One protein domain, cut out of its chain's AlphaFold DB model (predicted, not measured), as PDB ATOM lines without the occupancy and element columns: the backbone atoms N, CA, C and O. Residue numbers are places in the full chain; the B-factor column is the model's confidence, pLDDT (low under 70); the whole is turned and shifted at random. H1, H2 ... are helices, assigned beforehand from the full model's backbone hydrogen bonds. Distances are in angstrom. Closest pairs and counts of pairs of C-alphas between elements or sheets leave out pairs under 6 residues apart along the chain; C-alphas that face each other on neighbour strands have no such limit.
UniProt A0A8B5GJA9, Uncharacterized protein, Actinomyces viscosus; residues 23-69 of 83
ATOM      1  N   PRO A  23     160.952 133.448 148.947       73.88
ATOM      2  CA  PRO A  23     160.343 132.330 148.238       73.88
ATOM      3  C   PRO A  23     159.052 131.928 148.954       73.88
ATOM      4  O   PRO A  23     159.094 131.364 150.048       73.88
ATOM      5  N   LEU A  24     157.904 132.222 148.341       76.94
ATOM      6  CA  LEU A  24     156.583 131.876 148.865       76.94
ATOM      7  C   LEU A  24     155.981 130.703 148.089       76.94
ATOM      8  O   LEU A  24     155.963 130.687 146.860       76.94
ATOM      9  N   THR A  25     155.436 129.740 148.822       81.38
ATOM     10  CA  THR A  25     154.579 128.687 148.271       81.38
ATOM     11  C   THR A  25     153.179 129.233 147.978       81.38
ATOM     12  O   THR A  25     152.742 130.221 148.573       81.38
ATOM     13  N   TYR A  26     152.425 128.556 147.103       84.06
ATOM     14  CA  TYR A  26     151.033 128.924 146.806       84.06
ATOM     15  C   TYR A  26     150.163 128.990 148.070       84.06
ATOM     16  O   TYR A  26     149.377 129.917 148.231       84.06
ATOM     17  N   ARG A  27     150.361 128.059 149.008       83.25
ATOM     18  CA  ARG A  27     149.635 128.006 150.283       83.25
ATOM     19  C   ARG A  27     149.926 129.219 151.173       83.25
ATOM     20  O   ARG A  27     149.012 129.776 151.776       83.25
ATOM     21  N   GLN A  28     151.182 129.667 151.224       83.19
ATOM     22  CA  GLN A  28     151.556 130.891 151.942       83.19
ATOM     23  C   GLN A  28     150.965 132.139 151.275       83.19
ATOM     24  O   GLN A  28     150.459 133.020 151.971       83.19
ATOM     25  N   LEU A  29     150.978 132.199 149.938       86.69
ATOM     26  CA  LEU A  29     150.369 133.294 149.181       86.69
ATOM     27  C   LEU A  29     148.849 133.350 149.387       86.69
ATOM     28  O   LEU A  29     148.306 134.416 149.670       86.69
ATOM     29  N   GLU A  30     148.165 132.212 149.293       89.44
ATOM     30  CA  GLU A  30     146.724 132.105 149.529       89.44
ATOM     31  C   GLU A  30     146.363 132.558 150.947       89.44
ATOM     32  O   GLU A  30     145.420 133.328 151.128       89.44
ATOM     33  N   ARG A  31     147.138 132.141 151.955       88.00
ATOM     34  CA  ARG A  31     146.921 132.553 153.345       88.00
ATOM     35  C   ARG A  31     147.084 134.056 153.526       88.00
ATOM     36  O   ARG A  31     146.260 134.675 154.194       88.00
ATOM     37  N   LEU A  32     148.105 134.641 152.907       89.69
ATOM     38  CA  LEU A  32     148.323 136.083 152.923       89.69
ATOM     39  C   LEU A  32     147.123 136.815 152.311       89.69
ATOM     40  O   LEU A  32     146.524 137.667 152.967       89.69
ATOM     41  N   LEU A  33     146.710 136.425 151.102       90.50
ATOM     42  CA  LEU A  33     145.553 137.015 150.428       90.50
ATOM     43  C   LEU A  33     144.283 136.877 151.270       90.50
ATOM     44  O   LEU A  33     143.604 137.868 151.530       90.50
ATOM     45  N   ARG A  34     143.987 135.677 151.774       91.50
ATOM     46  CA  ARG A  34     142.794 135.420 152.586       91.50
ATOM     47  C   ARG A  34     142.770 136.279 153.851       91.50
ATOM     48  O   ARG A  34     141.731 136.875 154.135       91.50
ATOM     49  N   SER A  35     143.878 136.378 154.584       89.75
ATOM     50  CA  SER A  35     143.952 137.166 155.821       89.75
ATOM     51  C   SER A  35     143.716 138.655 155.566       89.75
ATOM     52  O   SER A  35     142.855 139.256 156.204       89.75
ATOM     53  N   PHE A  36     144.414 139.244 154.591       89.44
ATOM     54  CA  PHE A  36     144.307 140.681 154.312       89.44
ATOM     55  C   PHE A  36     143.042 141.074 153.537       89.44
ATOM     56  O   PHE A  36     142.597 142.219 153.634       89.44
ATOM     57  N   SER A  37     142.431 140.153 152.788       88.06
ATOM     58  CA  SER A  37     141.135 140.392 152.143       88.06
ATOM     59  C   SER A  37     139.958 140.280 153.110       88.06
ATOM     60  O   SER A  37     138.960 140.970 152.915       88.06
ATOM     61  N   THR A  38     140.058 139.435 154.141       90.94
ATOM     62  CA  THR A  38     138.939 139.161 155.060       90.94
ATOM     63  C   THR A  38     138.953 140.073 156.287       90.94
ATOM     64  O   THR A  38     137.894 140.490 156.751       90.94
ATOM     65  N   ASP A  39     140.131 140.410 156.816       89.56
ATOM     66  CA  ASP A  39     140.257 141.172 158.059       89.56
ATOM     67  C   ASP A  39     140.624 142.640 157.792       89.56
ATOM     68  O   ASP A  39     141.758 142.992 157.452       89.56
ATOM     69  N   VAL A  40     139.643 143.526 157.993       87.06
ATOM     70  CA  VAL A  40     139.806 144.978 157.829       87.06
ATOM     71  C   VAL A  40     140.859 145.545 158.786       87.06
ATOM     72  O   VAL A  40     141.560 146.481 158.407       87.06
ATOM     73  N   ARG A  41     141.029 144.977 159.987       87.19
ATOM     74  CA  ARG A  41     142.046 145.423 160.952       87.19
ATOM     75  C   ARG A  41     143.442 145.066 160.465       87.19
ATOM     76  O   ARG A  41     144.318 145.926 160.494       87.19
ATOM     77  N   LEU A  42     143.647 143.844 159.966       86.38
ATOM     78  CA  LEU A  42     144.927 143.447 159.362       86.38
ATOM     79  C   LEU A  42     145.242 144.289 158.126       86.38
ATOM     80  O   LEU A  42     146.374 144.732 157.955       86.38
ATOM     81  N   ARG A  43     144.233 144.586 157.303       87.62
ATOM     82  CA  ARG A  43     144.395 145.481 156.155       87.62
ATOM     83  C   ARG A  43     144.796 146.896 156.571       87.62
ATOM     84  O   ARG A  43     145.674 147.471 155.945       87.62
ATOM     85  N   SER A  44     144.206 147.447 157.631       88.19
ATOM     86  CA  SER A  44     144.609 148.755 158.164       88.19
ATOM     87  C   SER A  44     146.041 148.758 158.706       88.19
ATOM     88  O   SER A  44     146.719 149.775 158.586       88.19
ATOM     89  N   ARG A  45     146.527 147.629 159.245       87.81
ATOM     90  CA  ARG A  45     147.920 147.493 159.704       87.81
ATOM     91  C   ARG A  45     148.934 147.541 158.564       87.81
ATOM     92  O   ARG A  45     150.036 148.004 158.800       87.81
ATOM     93  N   LEU A  46     148.576 147.155 157.334       85.62
ATOM     94  CA  LEU A  46     149.488 147.259 156.179       85.62
ATOM     95  C   LEU A  46     149.967 148.692 155.917       85.62
ATOM     96  O   LEU A  46     151.085 148.884 155.451       85.62
ATOM     97  N   SER A  47     149.126 149.683 156.217       83.56
ATOM     98  CA  SER A  47     149.466 151.102 156.070       83.56
ATOM     99  C   SER A  47     150.182 151.682 157.292       83.56
ATOM    100  O   SER A  47     150.589 152.842 157.267       83.56
ATOM    101  N   ALA A  48     150.295 150.914 158.374       88.00
ATOM    102  CA  ALA A  48     150.934 151.333 159.609       88.00
ATOM    103  C   ALA A  48     152.419 150.915 159.627       88.00
ATOM    104  O   ALA A  48     152.822 150.020 158.880       88.00
ATOM    105  N   PRO A  49     153.253 151.532 160.485       84.88
ATOM    106  CA  PRO A  49     154.672 151.183 160.597       84.88
ATOM    107  C   PRO A  49     154.927 149.705 160.937       84.88
ATOM    108  O   PRO A  49     155.972 149.164 160.592       84.88
ATOM    109  N   ASP A  50     153.967 149.039 161.582       83.81
ATOM    110  CA  ASP A  50     153.995 147.617 161.933       83.81
ATOM    111  C   ASP A  50     153.397 146.701 160.845       83.81
ATOM    112  O   ASP A  50     153.194 145.507 161.075       83.81
ATOM    113  N   GLY A  51     153.118 147.224 159.648       85.31
ATOM    114  CA  GLY A  51     152.523 146.462 158.548       85.31
ATOM    115  C   GLY A  51     153.394 145.311 158.063       85.31
ATOM    116  O   GLY A  51     152.880 144.226 157.788       85.31
ATOM    117  N   LEU A  52     154.714 145.509 158.033       83.50
ATOM    118  CA  LEU A  52     155.655 144.444 157.695       83.50
ATOM    119  C   LEU A  52     155.603 143.309 158.728       83.50
ATOM    120  O   LEU A  52     155.502 142.146 158.348       83.50
ATOM    121  N   GLU A  53     155.580 143.639 160.019       84.00
ATOM    122  CA  GLU A  53     155.448 142.653 161.098       84.00
ATOM    123  C   GLU A  53     154.124 141.887 161.014       84.00
ATOM    124  O   GLU A  53     154.081 140.674 161.224       84.00
ATOM    125  N   ALA A  54     153.031 142.559 160.639       87.25
ATOM    126  CA  ALA A  54     151.746 141.904 160.410       87.25
ATOM    127  C   ALA A  54     151.813 140.894 159.249       87.25
ATOM    128  O   ALA A  54     151.292 139.785 159.373       87.25
ATOM    129  N   VAL A  55     152.477 141.247 158.141       87.44
ATOM    130  CA  VAL A  55     152.699 140.338 157.002       87.44
ATOM    131  C   VAL A  55     153.559 139.147 157.414       87.44
ATOM    132  O   VAL A  55     153.174 138.010 157.153       87.44
ATOM    133  N   ILE A  56     154.678 139.389 158.100       85.56
ATOM    134  CA  ILE A  56     155.583 138.342 158.597       85.56
ATOM    135  C   ILE A  56     154.829 137.388 159.529       85.56
ATOM    136  O   ILE A  56     154.901 136.177 159.346       85.56
ATOM    137  N   THR A  57     154.019 137.916 160.451       87.75
ATOM    138  CA  THR A  57     153.194 137.116 161.371       87.75
ATOM    139  C   THR A  57     152.209 136.214 160.624       87.75
ATOM    140  O   THR A  57     152.060 135.044 160.964       87.75
ATOM    141  N   VAL A  58     151.538 136.722 159.584       87.00
ATOM    142  CA  VAL A  58     150.636 135.914 158.739       87.00
ATOM    143  C   VAL A  58     151.410 134.865 157.943       87.00
ATOM    144  O   VAL A  58     150.881 133.795 157.628       87.00
ATOM    145  N   LEU A  59     152.661 135.150 157.602       85.44
ATOM    146  CA  LEU A  59     153.521 134.224 156.889       85.44
ATOM    147  C   LEU A  59     154.161 133.172 157.793       85.44
ATOM    148  O   LEU A  59     154.574 132.172 157.222       85.44
ATOM    149  N   GLU A  60     154.212 133.327 159.125       84.94
ATOM    150  CA  GLU A  60     154.786 132.338 160.065       84.94
ATOM    151  C   GLU A  60     154.190 130.933 159.846       84.94
ATOM    152  O   GLU A  60     153.001 130.799 159.540       84.94
ATOM    153  N   PRO A  61     154.988 129.856 159.942       80.50
ATOM    154  CA  PRO A  61     154.507 128.533 159.607       80.50
ATOM    155  C   PRO A  61     153.535 128.066 160.680       80.50
ATOM    156  O   PRO A  61     153.741 128.251 161.880       80.50
ATOM    157  N   THR A  62     152.499 127.367 160.248       81.94
ATOM    158  CA  THR A  62     151.716 126.543 161.166       81.94
ATOM    159  C   THR A  62     152.531 125.319 161.582       81.94
ATOM    160  O   THR A  62     153.424 124.880 160.855       81.94
ATOM    161  N   ALA A  63     152.197 124.715 162.728       79.50
ATOM    162  CA  ALA A  63     152.870 123.499 163.190       79.50
ATOM    163  C   ALA A  63     152.902 122.408 162.101       79.50
ATOM    164  O   ALA A  63     153.939 121.800 161.879       79.50
ATOM    165  N   ALA A  64     151.809 122.228 161.355       76.75
ATOM    166  CA  ALA A  64     151.736 121.264 160.258       76.75
ATOM    167  C   ALA A  64     152.747 121.537 159.124       76.75
ATOM    168  O   ALA A  64     153.359 120.602 158.616       76.75
ATOM    169  N   GLU A  65     152.965 122.803 158.753       74.06
ATOM    170  CA  GLU A  65     153.897 123.195 157.678       74.06
ATOM    171  C   GLU A  65     155.366 123.035 158.090       74.06
ATOM    172  O   GLU A  65     156.231 122.815 157.243       74.06
ATOM    173  N   LEU A  66     155.658 123.107 159.395       74.81
ATOM    174  CA  LEU A  66     156.980 122.762 159.920       74.81
ATOM    175  C   LEU A  66     157.281 121.267 159.764       74.81
ATOM    176  O   LEU A  66     158.430 120.906 159.512       74.81
ATOM    177  N   PHE A  67     156.263 120.411 159.899       74.81
ATOM    178  CA  PHE A  67     156.412 118.960 159.784       74.81
ATOM    179  C   PHE A  67     156.431 118.464 158.333       74.81
ATOM    180  O   PHE A  67     157.164 117.521 158.045       74.81
ATOM    181  N   ASP A  68     155.669 119.076 157.419       74.62
ATOM    182  CA  ASP A  68     155.578 118.606 156.024       74.62
ATOM    183  C   ASP A  68     156.720 119.104 155.109       74.62
ATOM    184  O   ASP A  68     156.884 118.616 153.992       74.62
ATOM    185  N   GLY A  69     157.546 120.046 155.586       67.00
ATOM    186  CA  GLY A  69     158.697 120.566 154.843       67.00
ATOM    187  C   GLY A  69     158.376 121.644 153.800       67.00
ATOM    188  O   GLY A  69     159.300 122.134 153.157       67.00
TER     189      GLY A  69
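AT A GLANCE: This is residues 23 to 69 of the 83 residues of an uncharacterized protein of Actinomyces viscosus (UniProt A0A8B5GJA9). The chain folds back on itself as a splayed U of three helices: H1 makes one arm, the short H2 makes the turn at one end, and H3 runs back across from H1, meeting it at a steep angle. Past the end of H3 the small helix H4 lies off at the far end of the long axis, packed on none of the other helices. The printed part has 47 residues with four named helices, in the order H1, H2, H3, H4, and no named strand; the class is all helix. It is only just compact, close to loose, with a radius of gyration of the C-alphas of 11.4 A, and elongated, with spans of 33 by 18 by 18 A.

IN THESE COORDINATES: The printed part begins at Pro 23. H1, residues 26 to 38, is the longest helix, with 13 residues; it starts at C-alpha 26, at (151.033, 128.924, 146.806), and measures 17.9 A from first to last C-alpha. H2, residues 40 to 46, measures 10.1 A. H3, residues 51 to 59, measures 12.4 A and starts at C-alpha 51, at (152.523, 146.462, 158.548). H4, residues 63 to 68, measures 9.1 A and ends at C-alpha 68, at (155.578, 118.606, 156.024).

HOW THE PARTS SIT: H1 and H2 touch only at the corner by their link, H1 with residues 35 to 37 alone; their closest C-alphas, those of Phe 36 and Arg 43, are 5.1 A apart. They run opposite ways at a steep tilt of 63 degrees. H2 and H3 touch, their closest C-alphas being those of Arg 45 and Gly 51, 4.9 A apart. They run opposite ways at a steep tilt of 66 degrees. H3 also touches H1, with the C-alphas of Leu 32 and Val 58 the closest, 6.3 A apart. These two run opposite ways at a steep tilt of 52 degrees, with their centres 11.4 A apart. H4 is apart from H1, from H2 and from H3. In H1, H2, H3 and H4 every backbone O i to N i+4 pair is within hydrogen-bond range.

THE WHOLE: The two C-alphas farthest apart are those of Ala 48, between H2 and H3, and Asp 68, the last residue of H4, at 33.2 A. The first and last printed C-alphas, those of Pro 23 and Gly 69, are 13.6 A apart. The printed part has no cut. The links from H1 to H2, from H2 to H3 and from H3 to H4 are tight, with 1, 4 and 3 residues. The mean pLDDT of the printed part is 84.2, that of H4 is 76, and residue 69 is the one printed residue under 70 in this predicted model.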